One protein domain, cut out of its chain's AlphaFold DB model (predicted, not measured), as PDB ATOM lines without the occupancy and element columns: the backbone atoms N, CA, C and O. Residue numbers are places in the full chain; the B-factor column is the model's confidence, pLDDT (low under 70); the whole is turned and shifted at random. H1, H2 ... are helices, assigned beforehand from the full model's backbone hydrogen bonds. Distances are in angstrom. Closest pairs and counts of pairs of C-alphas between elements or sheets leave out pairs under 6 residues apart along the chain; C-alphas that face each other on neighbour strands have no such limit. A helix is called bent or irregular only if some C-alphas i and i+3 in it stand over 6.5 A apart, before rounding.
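Overview. This is residues 225 to 316 of the 323 residues of an uncharacterized protein of candidate division KSB1 bacterium (UniProt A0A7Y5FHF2). One long helix, H1, runs along most of the length of the domain, and the five shorter helices gather over one side of it. H5 crosses the middle stretch of H1, H3 meets the far part of H5, H2 turns back from the end of H1 to lie side by side with H4, and the short H6 closes the series near H1, H3 and H5. The printed part has 92 residues, with six named helices in the order H1 to H6 and no named strand; the class is all helix. It is compact, with a radius of gyration of the C-alphas of 12.3 A, and spans 38 by 28 by 22 A.

Along the chain. Find C-alpha 225 at (-14.791, 13.634, -34.081); from there H1 runs through residues 225 to 248, 34.9 A long, to C-alpha 248 at (-13.500, 36.673, -60.293). After a tight link you reach H2, residues 252 to 257. H3 follows at residues 264 to 277, 19.1 A long; it is irregular, with C-alphas 265 and 268 8.0 A apart. Next come H4, residues 284 to 293, 14.2 A long, and H5, residues 296 to 307, 16.4 A long. H6, residues 309 to 315, ends with C-alpha 315 at (-8.084, 14.100, -43.665).

Arrangement. Look first at residues 231 to 242 of H1, where it touches H5 at a steep tilt of 51 degrees, opposite ways; their closest C-alphas, of Ala 238 and Ala 298, are 4.5 A apart. H1 and H2 touch only at the corner, with the C-alphas of Leu 245 and Gly 252 closest at 7.4 A. H2 touches H4 at a shallow tilt of 10 degrees, opposite ways, the closest C-alphas being those of Glu 256 and Lys 289, 6.7 A. Residues 272 to 276 of H3 touch residues 302 to 306 of H5, closest at the C-alphas of His 276 and Leu 306, 6.2 A. H6 touches no helix; it is close but not clearly touching to H1, with the C-alphas of Leu 231 and Trp 312 6.4 A apart. H2 and H6 are apart. In H1, H2, H5 and H6 every O i to N i+4 pair is within hydrogen-bond range; in H3 it is 8 of 10, in H4 4 of 6.

Size, cuts and confidence. The C-alphas farthest apart are those of Ala 225 and Arg 255, 38.1 A. The printed part has no cut and no long link. Its mean pLDDT is 89.2, and no printed residue is under 70.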
ATOM      1  N   ALA A 225     -13.604  13.561 -33.233       89.75
ATOM      2  CA  ALA A 225     -14.791  13.634 -34.081       89.75
ATOM      3  C   ALA A 225     -15.282  15.082 -34.310       89.75
ATOM      4  O   ALA A 225     -15.568  15.439 -35.454       89.75
ATOM      5  N   SER A 226     -15.333  15.915 -33.259       90.31
ATOM      6  CA  SER A 226     -15.669  17.348 -33.368       90.31
ATOM      7  C   SER A 226     -14.666  18.081 -34.250       90.31
ATOM      8  O   SER A 226     -15.053  18.751 -35.206       90.31
ATOM      9  N   ARG A 227     -13.368  17.866 -34.004       89.88
ATOM     10  CA  ARG A 227     -12.288  18.493 -34.768       89.88
ATOM     11  C   ARG A 227     -12.382  18.174 -36.257       89.88
ATOM     12  O   ARG A 227     -12.242  19.070 -37.081       89.88
ATOM     13  N   LYS A 228     -12.667  16.922 -36.625       91.62
ATOM     14  CA  LYS A 228     -12.866  16.545 -38.033       91.62
ATOM     15  C   LYS A 228     -14.017  17.318 -38.678       91.62
ATOM     16  O   LYS A 228     -13.890  17.746 -39.823       91.62
ATOM     17  N   ALA A 229     -15.128  17.503 -37.961       90.19
ATOM     18  CA  ALA A 229     -16.271  18.267 -38.455       90.19
ATOM     19  C   ALA A 229     -15.934  19.760 -38.618       90.19
ATOM     20  O   ALA A 229     -16.222  20.333 -39.669       90.19
ATOM     21  N   GLU A 230     -15.263  20.358 -37.631       91.69
ATOM     22  CA  GLU A 230     -14.772  21.743 -37.680       91.69
ATOM     23  C   GLU A 230     -13.813  21.957 -38.859       91.69
ATOM     24  O   GLU A 230     -14.018  22.857 -39.670       91.69
ATOM     25  N   LEU A 231     -12.814  21.081 -39.024       93.12
ATOM     26  CA  LEU A 231     -11.848  21.164 -40.124       93.12
ATOM     27  C   LEU A 231     -12.495  20.948 -41.486       93.12
ATOM     28  O   LEU A 231     -12.090  21.578 -42.461       93.12
ATOM     29  N   ARG A 232     -13.513  20.088 -41.574       92.19
ATOM     30  CA  ARG A 232     -14.300  19.931 -42.798       92.19
ATOM     31  C   ARG A 232     -15.061  21.211 -43.124       92.19
ATOM     32  O   ARG A 232     -15.050  21.638 -44.275       92.19
ATOM     33  N   GLN A 233     -15.695  21.842 -42.140       93.44
ATOM     34  CA  GLN A 233     -16.393  23.109 -42.346       93.44
ATOM     35  C   GLN A 233     -15.422  24.216 -42.782       93.44
ATOM     36  O   GLN A 233     -15.690  24.889 -43.780       93.44
ATOM     37  N   ALA A 234     -14.284  24.352 -42.099       94.75
ATOM     38  CA  ALA A 234     -13.241  25.309 -42.456       94.75
ATOM     39  C   ALA A 234     -12.696  25.042 -43.871       94.75
ATOM     40  O   ALA A 234     -12.630  25.954 -44.692       94.75
ATOM     41  N   HIS A 235     -12.412  23.781 -44.216       95.00
ATOM     42  CA  HIS A 235     -12.006  23.389 -45.568       95.00
ATOM     43  C   HIS A 235     -13.031  23.837 -46.616       95.00
ATOM     44  O   HIS A 235     -12.656  24.471 -47.596       95.00
ATOM     45  N   LEU A 236     -14.320  23.538 -46.421       93.75
ATOM     46  CA  LEU A 236     -15.362  23.878 -47.395       93.75
ATOM     47  C   LEU A 236     -15.502  25.394 -47.580       93.75
ATOM     48  O   LEU A 236     -15.653  25.864 -48.708       93.75
ATOM     49  N   GLN A 237     -15.421  26.162 -46.492       95.25
ATOM     50  CA  GLN A 237     -15.478  27.625 -46.532       95.25
ATOM     51  C   GLN A 237     -14.255  28.223 -47.241       95.25
ATOM     52  O   GLN A 237     -14.410  29.037 -48.154       95.25
ATOM     53  N   ALA A 238     -13.050  27.778 -46.878       95.75
ATOM     54  CA  ALA A 238     -11.802  28.202 -47.504       95.75
ATOM     55  C   ALA A 238     -11.758  27.835 -48.997       95.75
ATOM     56  O   ALA A 238     -11.414  28.669 -49.837       95.75
ATOM     57  N   HIS A 239     -12.182  26.620 -49.348       94.69
ATOM     58  CA  HIS A 239     -12.237  26.146 -50.727       94.69
ATOM     59  C   HIS A 239     -13.248  26.939 -51.565       94.69
ATOM     60  O   HIS A 239     -12.929  27.361 -52.675       94.69
ATOM     61  N   ALA A 240     -14.440  27.220 -51.031       93.81
ATOM     62  CA  ALA A 240     -15.417  28.072 -51.708       93.81
ATOM     63  C   ALA A 240     -14.872  29.494 -51.938       93.81
ATOM     64  O   ALA A 240     -15.080  30.070 -53.007       93.81
ATOM     65  N   GLY A 241     -14.141  30.050 -50.965       93.50
ATOM     66  CA  GLY A 241     -13.439  31.327 -51.115       93.50
ATOM     67  C   GLY A 241     -12.388  31.292 -52.224       93.50
ATOM     68  O   GLY A 241     -12.378  32.162 -53.093       93.50
ATOM     69  N   TYR A 242     -11.568  30.240 -52.255       93.12
ATOM     70  CA  TYR A 242     -10.565  30.015 -53.296       93.12
ATOM     71  C   TYR A 242     -11.185  29.903 -54.695       93.12
ATOM     72  O   TYR A 242     -10.721  30.544 -55.639       93.12
ATOM     73  N   GLN A 243     -12.283  29.159 -54.836       92.25
ATOM     74  CA  GLN A 243     -13.000  29.045 -56.107       92.25
ATOM     75  C   GLN A 243     -13.591  30.382 -56.569       92.25
ATOM     76  O   GLN A 243     -13.508  30.706 -57.753       92.25
ATOM     77  N   ARG A 244     -14.157  31.183 -55.656       91.19
ATOM     78  CA  ARG A 244     -14.656  32.528 -55.991       91.19
ATOM     79  C   ARG A 244     -13.535  33.442 -56.468       91.19
ATOM     80  O   ARG A 244     -13.714  34.121 -57.476       91.19
ATOM     81  N   LEU A 245     -12.384  33.420 -55.794       89.25
ATOM     82  CA  LEU A 245     -11.215  34.196 -56.202       89.25
ATOM     83  C   LEU A 245     -10.771  33.814 -57.620       89.25
ATOM     84  O   LEU A 245     -10.566  34.693 -58.452       89.25
ATOM     85  N   LEU A 246     -10.705  32.515 -57.930       87.88
ATOM     86  CA  LEU A 246     -10.370  32.033 -59.273       87.88
ATOM     87  C   LEU A 246     -11.377  32.469 -60.345       87.88
ATOM     88  O   LEU A 246     -10.975  32.800 -61.458       87.88
ATOM     89  N   GLN A 247     -12.672  32.477 -60.026       87.75
ATOM     90  CA  GLN A 247     -13.724  32.889 -60.962       87.75
ATOM     91  C   GLN A 247     -13.710  34.399 -61.231       87.75
ATOM     92  O   GLN A 247     -13.932  34.822 -62.363       87.75
ATOM     93  N   GLN A 248     -13.463  35.210 -60.201       87.12
ATOM     94  CA  GLN A 248     -13.500  36.673 -60.293       87.12
ATOM     95  C   GLN A 248     -12.180  37.260 -60.802       87.12
ATOM     96  O   GLN A 248     -12.178  38.239 -61.546       87.12
ATOM     97  N   ASN A 249     -11.054  36.672 -60.398       82.56
ATOM     98  CA  ASN A 249      -9.719  37.159 -60.706       82.56
ATOM     99  C   ASN A 249      -8.726  35.987 -60.858       82.56
ATOM    100  O   ASN A 249      -7.880  35.767 -59.987       82.56
ATOM    101  N   PRO A 250      -8.755  35.254 -61.987       73.38
ATOM    102  CA  PRO A 250      -7.874  34.103 -62.210       73.38
ATOM    103  C   PRO A 250      -6.381  34.477 -62.223       73.38
ATOM    104  O   PRO A 250      -5.520  33.635 -61.975       73.38
ATOM    105  N   ALA A 251      -6.051  35.745 -62.487       78.00
ATOM    106  CA  ALA A 251      -4.685  36.257 -62.399       78.00
ATOM    107  C   ALA A 251      -4.291  36.704 -60.977       78.00
ATOM    108  O   ALA A 251      -3.105  36.919 -60.731       78.00
ATOM    109  N   GLY A 252      -5.250  36.843 -60.056       74.62
ATOM    110  CA  GLY A 252      -5.051  37.356 -58.699       74.62
ATOM    111  C   GLY A 252      -4.087  36.504 -57.888       74.62
ATOM    112  O   GLY A 252      -3.132  37.032 -57.333       74.62
ATOM    113  N   LEU A 253      -4.236  35.175 -57.936       80.62
ATOM    114  CA  LEU A 253      -3.323  34.256 -57.244       80.62
ATOM    115  C   LEU A 253      -1.869  34.399 -57.716       80.62
ATOM    116  O   LEU A 253      -0.956  34.509 -56.900       80.62
ATOM    117  N   ARG A 254      -1.650  34.483 -59.035       82.19
ATOM    118  CA  ARG A 254      -0.308  34.708 -59.593       82.19
ATOM    119  C   ARG A 254       0.234  36.095 -59.257       82.19
ATOM    120  O   ARG A 254       1.429  36.232 -59.036       82.19
ATOM    121  N   ARG A 255      -0.604  37.133 -59.252       80.81
ATOM    122  CA  ARG A 255      -0.151  38.511 -59.003       80.81
ATOM    123  C   ARG A 255       0.160  38.767 -57.532       80.81
ATOM    124  O   ARG A 255       1.186  39.368 -57.239       80.81
ATOM    125  N   GLU A 256      -0.704  38.321 -56.629       83.94
ATOM    126  CA  GLU A 256      -0.612  38.645 -55.202       83.94
ATOM    127  C   GLU A 256       0.296  37.673 -54.446       83.94
ATOM    128  O   GLU A 256       1.106  38.093 -53.615       83.94
ATOM    129  N   PHE A 257       0.224  36.384 -54.787       85.69
ATOM    130  CA  PHE A 257       0.958  35.326 -54.091       85.69
ATOM    131  C   PHE A 257       2.139  34.776 -54.890       85.69
ATOM    132  O   PHE A 257       2.897  33.982 -54.349       85.69
ATOM    133  N   GLN A 258       2.303  35.170 -56.162       87.56
ATOM    134  CA  GLN A 258       3.272  34.545 -57.080       87.56
ATOM    135  C   GLN A 258       3.095  33.022 -57.163       87.56
ATOM    136  O   GLN A 258       4.021  32.282 -57.482       87.56
ATOM    137  N   PHE A 259       1.874  32.562 -56.893       87.31
ATOM    138  CA  PHE A 259       1.528  31.158 -56.820       87.31
ATOM    139  C   PHE A 259       0.901  30.702 -58.135       87.31
ATOM    140  O   PHE A 259       0.018  31.361 -58.694       87.31
ATOM    141  N   GLN A 260       1.343  29.544 -58.610       86.19
ATOM    142  CA  GLN A 260       0.738  28.846 -59.727       86.19
ATOM    143  C   GLN A 260       0.672  27.358 -59.389       86.19
ATOM    144  O   GLN A 260       1.727  26.772 -59.149       86.19
ATOM    145  N   PRO A 261      -0.523  26.747 -59.410       85.56
ATOM    146  CA  PRO A 261      -0.625  25.323 -59.169       85.56
ATOM    147  C   PRO A 261      -0.010  24.535 -60.332       85.56
ATOM    148  O   PRO A 261      -0.163  24.904 -61.502       85.56
ATOM    149  N   GLU A 262       0.665  23.438 -60.009       84.44
ATOM    150  CA  GLU A 262       1.144  22.440 -60.963       84.44
ATOM    151  C   GLU A 262      -0.032  21.708 -61.611       84.44
ATOM    152  O   GLU A 262      -0.003  21.401 -62.806       84.44
ATOM    153  N   ARG A 263      -1.085  21.432 -60.828       79.25
ATOM    154  CA  ARG A 263      -2.301  20.763 -61.296       79.25
ATOM    155  C   ARG A 263      -3.542  21.503 -60.822       79.25
ATOM    156  O   ARG A 263      -3.815  21.587 -59.630       79.25
ATOM    157  N   GLU A 264      -4.372  21.944 -61.766       80.75
ATOM    158  CA  GLU A 264      -5.608  22.678 -61.451       80.75
ATOM    159  C   GLU A 264      -6.545  21.897 -60.519       80.75
ATOM    160  O   GLU A 264      -7.130  22.478 -59.607       80.75
ATOM    161  N   THR A 265      -6.628  20.572 -60.683       82.88
ATOM    162  CA  THR A 265      -7.448  19.688 -59.834       82.88
ATOM    163  C   THR A 265      -7.047  19.732 -58.357       82.88
ATOM    164  O   THR A 265      -7.902  19.546 -57.500       82.88
ATOM    165  N   TYR A 266      -5.775  20.000 -58.056       85.25
ATOM    166  CA  TYR A 266      -5.245  20.087 -56.692       85.25
ATOM    167  C   TYR A 266      -4.905  21.526 -56.297       85.25
ATOM    168  O   TYR A 266      -4.243  21.745 -55.286       85.25
ATOM    169  N   GLY A 267      -5.374  22.522 -57.055       89.00
ATOM    170  CA  GLY A 267      -4.921  23.899 -56.887       89.00
ATOM    171  C   GLY A 267      -5.155  24.456 -55.483       89.00
ATOM    172  O   GLY A 267      -4.303  25.167 -54.963       89.00
ATOM    173  N   PHE A 268      -6.262  24.085 -54.832       92.88
ATOM    174  CA  PHE A 268      -6.511  24.483 -53.446       92.88
ATOM    175  C   PHE A 268      -5.565  23.796 -52.451       92.88
ATOM    176  O   PHE A 268      -5.023  24.464 -51.573       92.88
ATOM    177  N   LEU A 269      -5.328  22.488 -52.602       92.81
ATOM    178  CA  LEU A 269      -4.363  21.756 -51.779       92.81
ATOM    179  C   LEU A 269      -2.969  22.373 -51.877       92.81
ATOM    180  O   LEU A 269      -2.344  22.661 -50.858       92.81
ATOM    181  N   GLU A 270      -2.509  22.586 -53.107       91.56
ATOM    182  CA  GLU A 270      -1.202  23.168 -53.397       91.56
ATOM    183  C   GLU A 270      -1.103  24.604 -52.863       91.56
ATOM    184  O   GLU A 270      -0.063  25.000 -52.341       91.56
ATOM    185  N   PHE A 271      -2.195  25.373 -52.909       93.94
ATOM    186  CA  PHE A 271      -2.234  26.718 -52.340       93.94
ATOM    187  C   PHE A 271      -2.115  26.707 -50.810       93.94
ATOM    188  O   PHE A 271      -1.328  27.467 -50.247       93.94
ATOM    189  N   VAL A 272      -2.834  25.818 -50.118       95.00
ATOM    190  CA  VAL A 272      -2.705  25.662 -48.658       95.00
ATOM    191  C   VAL A 272      -1.295  25.189 -48.289       95.00
ATOM    192  O   VAL A 272      -0.704  25.704 -47.342       95.00
ATOM    193  N   GLN A 273      -0.719  24.258 -49.057       92.38
ATOM    194  CA  GLN A 273       0.674  23.820 -48.902       92.38
ATOM    195  C   GLN A 273       1.669  24.969 -49.068       92.38
ATOM    196  O   GLN A 273       2.594  25.091 -48.267       92.38
ATOM    197  N   PHE A 274       1.463  25.823 -50.071       93.31
ATOM    198  CA  PHE A 274       2.267  27.018 -50.292       93.31
ATOM    199  C   PHE A 274       2.193  27.970 -49.090       93.31
ATOM    200  O   PHE A 274       3.228  28.337 -48.538       93.31
ATOM    201  N   LEU A 275       0.987  28.306 -48.621       93.25
ATOM    202  CA  LEU A 275       0.812  29.182 -47.456       93.25
ATOM    203  C   LEU A 275       1.442  28.594 -46.185       93.25
ATOM    204  O   LEU A 275       2.036  29.330 -45.396       93.25
ATOM    205  N   HIS A 276       1.340  27.278 -45.999       91.88
ATOM    206  CA  HIS A 276       1.971  26.573 -44.888       91.88
ATOM    207  C   HIS A 276       3.506  26.613 -44.982       91.88
ATOM    208  O   HIS A 276       4.168  26.964 -44.009       91.88
ATOM    209  N   ALA A 277       4.084  26.326 -46.153       87.81
ATOM    210  CA  ALA A 277       5.533  26.364 -46.374       87.81
ATOM    211  C   ALA A 277       6.120  27.772 -46.170       87.81
ATOM    212  O   ALA A 277       7.205  27.934 -45.611       87.81
ATOM    213  N   GLU A 278       5.367  28.799 -46.561       87.38
ATOM    214  CA  GLU A 278       5.714  30.203 -46.345       87.38
ATOM    215  C   GLU A 278       5.535  30.659 -44.886       87.38
ATOM    216  O   GLU A 278       5.911  31.790 -44.557       87.38
ATOM    217  N   ASN A 279       4.976  29.804 -44.021       84.38
ATOM    218  CA  ASN A 279       4.511  30.130 -42.672       84.38
ATOM    219  C   ASN A 279       3.645  31.399 -42.660       84.38
ATOM    220  O   ASN A 279       3.801  32.260 -41.798       84.38
ATOM    221  N   ALA A 280       2.754  31.542 -43.646       84.62
ATOM    222  CA  ALA A 280       2.010  32.777 -43.884       84.62
ATOM    223  C   ALA A 280       1.278  33.328 -42.642       84.62
ATOM    224  O   ALA A 280       1.360  34.534 -42.435       84.62
ATOM    225  N   PRO A 281       0.644  32.514 -41.768       83.69
ATOM    226  CA  PRO A 281       0.005  33.032 -40.553       83.69
ATOM    227  C   PRO A 281       0.968  33.660 -39.531       83.69
ATOM    228  O   PRO A 281       0.519  34.398 -38.660       83.69
ATOM    229  N   LEU A 282       2.272  33.361 -39.608       77.81
ATOM    230  CA  LEU A 282       3.299  33.920 -38.717       77.81
ATOM    231  C   LEU A 282       3.881  35.244 -39.231       77.81
ATOM    232  O   LEU A 282       4.581  35.922 -38.483       77.81
ATOM    233  N   PHE A 283       3.622  35.597 -40.495       81.56
ATOM    234  CA  PHE A 283       4.162  36.789 -41.144       81.56
ATOM    235  C   PHE A 283       3.034  37.711 -41.601       81.56
ATOM    236  O   PHE A 283       2.238  37.375 -42.481       81.56
ATOM    237  N   THR A 284       3.000  38.906 -41.027       78.94
ATOM    238  CA  THR A 284       1.999  39.945 -41.275       78.94
ATOM    239  C   THR A 284       1.783  40.232 -42.745       78.94
ATOM    240  O   THR A 284       0.655  40.223 -43.228       78.94
ATOM    241  N   ASP A 285       2.867  40.522 -43.454       84.12
ATOM    242  CA  ASP A 285       2.844  40.950 -44.845       84.12
ATOM    243  C   ASP A 285       2.272  39.857 -45.752       84.12
ATOM    244  O   ASP A 285       1.605  40.141 -46.748       84.12
ATOM    245  N   LYS A 286       2.491  38.591 -45.387       86.25
ATOM    246  CA  LYS A 286       1.945  37.435 -46.098       86.25
ATOM    247  C   LYS A 286       0.477  37.217 -45.765       86.25
ATOM    248  O   LYS A 286      -0.313  36.984 -46.678       86.25
ATOM    249  N   TRP A 287       0.097  37.318 -44.493       91.56
ATOM    250  CA  TRP A 287      -1.295  37.132 -44.089       91.56
ATOM    251  C   TRP A 287      -2.204  38.273 -44.555       91.56
ATOM    252  O   TRP A 287      -3.316  38.021 -45.007       91.56
ATOM    253  N   GLN A 288      -1.712  39.514 -44.569       89.19
ATOM    254  CA  GLN A 288      -2.427  40.664 -45.133       89.19
ATOM    255  C   GLN A 288      -2.853  40.436 -46.584       89.19
ATOM    256  O   GLN A 288      -3.953  40.830 -46.954       89.19
ATOM    257  N   LYS A 289      -2.016  39.773 -47.393       90.56
ATOM    258  CA  LYS A 289      -2.376  39.408 -48.774       90.56
ATOM    259  C   LYS A 289      -3.547  38.432 -48.813       90.56
ATOM    260  O   LYS A 289      -4.412  38.531 -49.675       90.56
ATOM    261  N   VAL A 290      -3.603  37.493 -47.867       91.25
ATOM    262  CA  VAL A 290      -4.752  36.588 -47.719       91.25
ATOM    263  C   VAL A 290      -5.997  37.383 -47.329       91.25
ATOM    264  O   VAL A 290      -7.033  37.229 -47.966       91.25
ATOM    265  N   GLU A 291      -5.897  38.283 -46.352       92.12
ATOM    266  CA  GLU A 291      -7.025  39.121 -45.921       92.12
ATOM    267  C   GLU A 291      -7.503  40.099 -47.010       92.12
ATOM    268  O   GLU A 291      -8.685  40.432 -47.044       92.12
ATOM    269  N   SER A 292      -6.625  40.544 -47.918       90.69
ATOM    270  CA  SER A 292      -7.012  41.395 -49.051       90.69
ATOM    271  C   SER A 292      -7.643  40.616 -50.202       90.69
ATOM    272  O   SER A 292      -8.521  41.146 -50.883       90.69
ATOM    273  N   ALA A 293      -7.196  39.381 -50.440       90.19
ATOM    274  CA  ALA A 293      -7.663  38.561 -51.556       90.19
ATOM    275  C   ALA A 293      -8.943  37.772 -51.236       90.19
ATOM    276  O   ALA A 293      -9.734  37.482 -52.134       90.19
ATOM    277  N   PHE A 294      -9.147  37.391 -49.975       92.00
ATOM    278  CA  PHE A 294     -10.241  36.520 -49.553       92.00
ATOM    279  C   PHE A 294     -11.268  37.280 -48.713       92.00
ATOM    280  O   PHE A 294     -10.936  38.172 -47.939       92.00
ATOM    281  N   ALA A 295     -12.539  36.880 -48.821       91.81
ATOM    282  CA  ALA A 295     -13.565  37.346 -47.891       91.81
ATOM    283  C   ALA A 295     -13.184  36.970 -46.441       91.81
ATOM    284  O   ALA A 295     -12.572  35.912 -46.247       91.81
ATOM    285  N   PRO A 296     -13.566  37.769 -45.424       93.69
ATOM    286  CA  PRO A 296     -13.151  37.550 -44.036       93.69
ATOM    287  C   PRO A 296     -13.426  36.134 -43.517       93.69
ATOM    288  O   PRO A 296     -12.600  35.557 -42.809       93.69
ATOM    289  N   GLU A 297     -14.554  35.539 -43.909       94.50
ATOM    290  CA  GLU A 297     -14.926  34.181 -43.513       94.50
ATOM    291  C   GLU A 297     -13.986  33.135 -44.127       94.50
ATOM    292  O   GLU A 297     -13.581  32.192 -43.454       94.50
ATOM    293  N   ALA A 298     -13.594  33.315 -45.392       94.81
ATOM    294  CA  ALA A 298     -12.671  32.410 -46.073       94.81
ATOM    295  C   ALA A 298     -11.228  32.570 -45.569       94.81
ATOM    296  O   ALA A 298     -10.525  31.572 -45.438       94.81
ATOM    297  N   ALA A 299     -10.803  33.798 -45.254       93.75
ATOM    298  CA  ALA A 299      -9.501  34.057 -44.644       93.75
ATOM    299  C   ALA A 299      -9.406  33.417 -43.248       93.75
ATOM    300  O   ALA A 299      -8.446  32.705 -42.965       93.75
ATOM    301  N   THR A 300     -10.436  33.582 -42.411       95.00
ATOM    302  CA  THR A 300     -10.508  32.941 -41.085       95.00
ATOM    303  C   THR A 300     -10.477  31.418 -41.209       95.00
ATOM    304  O   THR A 300      -9.675  30.756 -40.560       95.00
ATOM    305  N   ALA A 301     -11.270  30.853 -42.123       95.88
ATOM    306  CA  ALA A 301     -11.278  29.415 -42.365       95.88
ATOM    307  C   ALA A 301      -9.924  28.883 -42.880       95.88
ATOM    308  O   ALA A 301      -9.496  27.796 -42.492       95.88
ATOM    309  N   LEU A 302      -9.215  29.645 -43.726       95.88
ATOM    310  CA  LEU A 302      -7.841  29.327 -44.137       95.88
ATOM    311  C   LEU A 302      -6.881  29.345 -42.944       95.88
ATOM    312  O   LEU A 302      -5.997  28.493 -42.867       95.88
ATOM    313  N   GLN A 303      -7.055  30.284 -42.014       94.38
ATOM    314  CA  GLN A 303      -6.247  30.355 -40.798       94.38
ATOM    315  C   GLN A 303      -6.442  29.107 -39.938       94.38
ATOM    316  O   GLN A 303      -5.457  28.510 -39.508       94.38
ATOM    317  N   ASP A 304      -7.691  28.679 -39.749       93.06
ATOM    318  CA  ASP A 304      -8.028  27.478 -38.982       93.06
ATOM    319  C   ASP A 304      -7.449  26.212 -39.627       93.06
ATOM    320  O   ASP A 304      -6.900  25.353 -38.932       93.06
ATOM    321  N   VAL A 305      -7.513  26.115 -40.960       94.69
ATOM    322  CA  VAL A 305      -6.879  25.029 -41.723       94.69
ATOM    323  C   VAL A 305      -5.364  25.024 -41.517       94.69
ATOM    324  O   VAL A 305      -4.795  23.969 -41.249       94.69
ATOM    325  N   LEU A 306      -4.701  26.180 -41.612       93.62
ATOM    326  CA  LEU A 306      -3.244  26.280 -41.477       93.62
ATOM    327  C   LEU A 306      -2.766  26.033 -40.042       93.62
ATOM    328  O   LEU A 306      -1.744  25.379 -39.847       93.62
ATOM    329  N   ALA A 307      -3.514  26.495 -39.040       90.44
ATOM    330  CA  ALA A 307      -3.220  26.233 -37.633       90.44
ATOM    331  C   ALA A 307      -3.313  24.738 -37.282       90.44
ATOM    332  O   ALA A 307      -2.648  24.276 -36.359       90.44
ATOM    333  N   ASN A 308      -4.110  23.980 -38.038       92.00
ATOM    334  CA  ASN A 308      -4.330  22.547 -37.851       92.00
ATOM    335  C   ASN A 308      -3.888  21.748 -39.088       92.00
ATOM    336  O   ASN A 308      -4.520  20.755 -39.458       92.00
ATOM    337  N   TYR A 309      -2.818  22.198 -39.749       91.31
ATOM    338  CA  TYR A 309      -2.413  21.688 -41.058       91.31
ATOM    339  C   TYR A 309      -2.174  20.174 -41.073       91.31
ATOM    340  O   TYR A 309      -2.665  19.496 -41.973       91.31
ATOM    341  N   ASP A 310      -1.474  19.629 -40.073       88.31
ATOM    342  CA  ASP A 310      -1.177  18.192 -39.988       88.31
ATOM    343  C   ASP A 310      -2.468  17.341 -39.918       88.31
ATOM    344  O   ASP A 310      -2.581  16.303 -40.577       88.31
ATOM    345  N   ASP A 311      -3.465  17.805 -39.159       90.88
ATOM    346  CA  ASP A 311      -4.770  17.150 -39.032       90.88
ATOM    347  C   ASP A 311      -5.590  17.269 -40.316       90.88
ATOM    348  O   ASP A 311      -6.132  16.278 -40.812       90.88
ATOM    349  N   TRP A 312      -5.647  18.468 -40.889       93.50
ATOM    350  CA  TRP A 312      -6.344  18.720 -42.143       93.50
ATOM    351  C   TRP A 312      -5.746  17.917 -43.303       93.50
ATOM    352  O   TRP A 312      -6.489  17.287 -44.056       93.50
ATOM    353  N   TYR A 313      -4.417  17.882 -43.425       90.56
ATOM    354  CA  TYR A 313      -3.714  17.182 -44.499       90.56
ATOM    355  C   TYR A 313      -3.921  15.669 -44.419       90.56
ATOM    356  O   TYR A 313      -4.125  15.022 -45.443       90.56
ATOM    357  N   TYR A 314      -3.952  15.099 -43.208       88.19
ATOM    358  CA  TYR A 314      -4.313  13.694 -43.024       88.19
ATOM    359  C   TYR A 314      -5.730  13.388 -43.532       88.19
ATOM    360  O   TYR A 314      -5.952  12.360 -44.176       88.19
ATOM    361  N   LEU A 315      -6.690  14.274 -43.252       86.75
ATOM    362  CA  LEU A 315      -8.084  14.100 -43.665       86.75
ATOM    363  C   LEU A 315      -8.309  14.407 -45.153       86.75
ATOM    364  O   LEU A 315      -9.321  13.967 -45.717       86.75
ATOM    365  N   TYR A 316      -7.400  15.152 -45.786       81.62
ATOM    366  CA  TYR A 316      -7.443  15.502 -47.203       81.62
ATOM    367  C   TYR A 316      -7.445  14.245 -48.083       81.62
ATOM    368  O   TYR A 316      -6.692  13.300 -47.850       81.62
TER     369      TYR A 316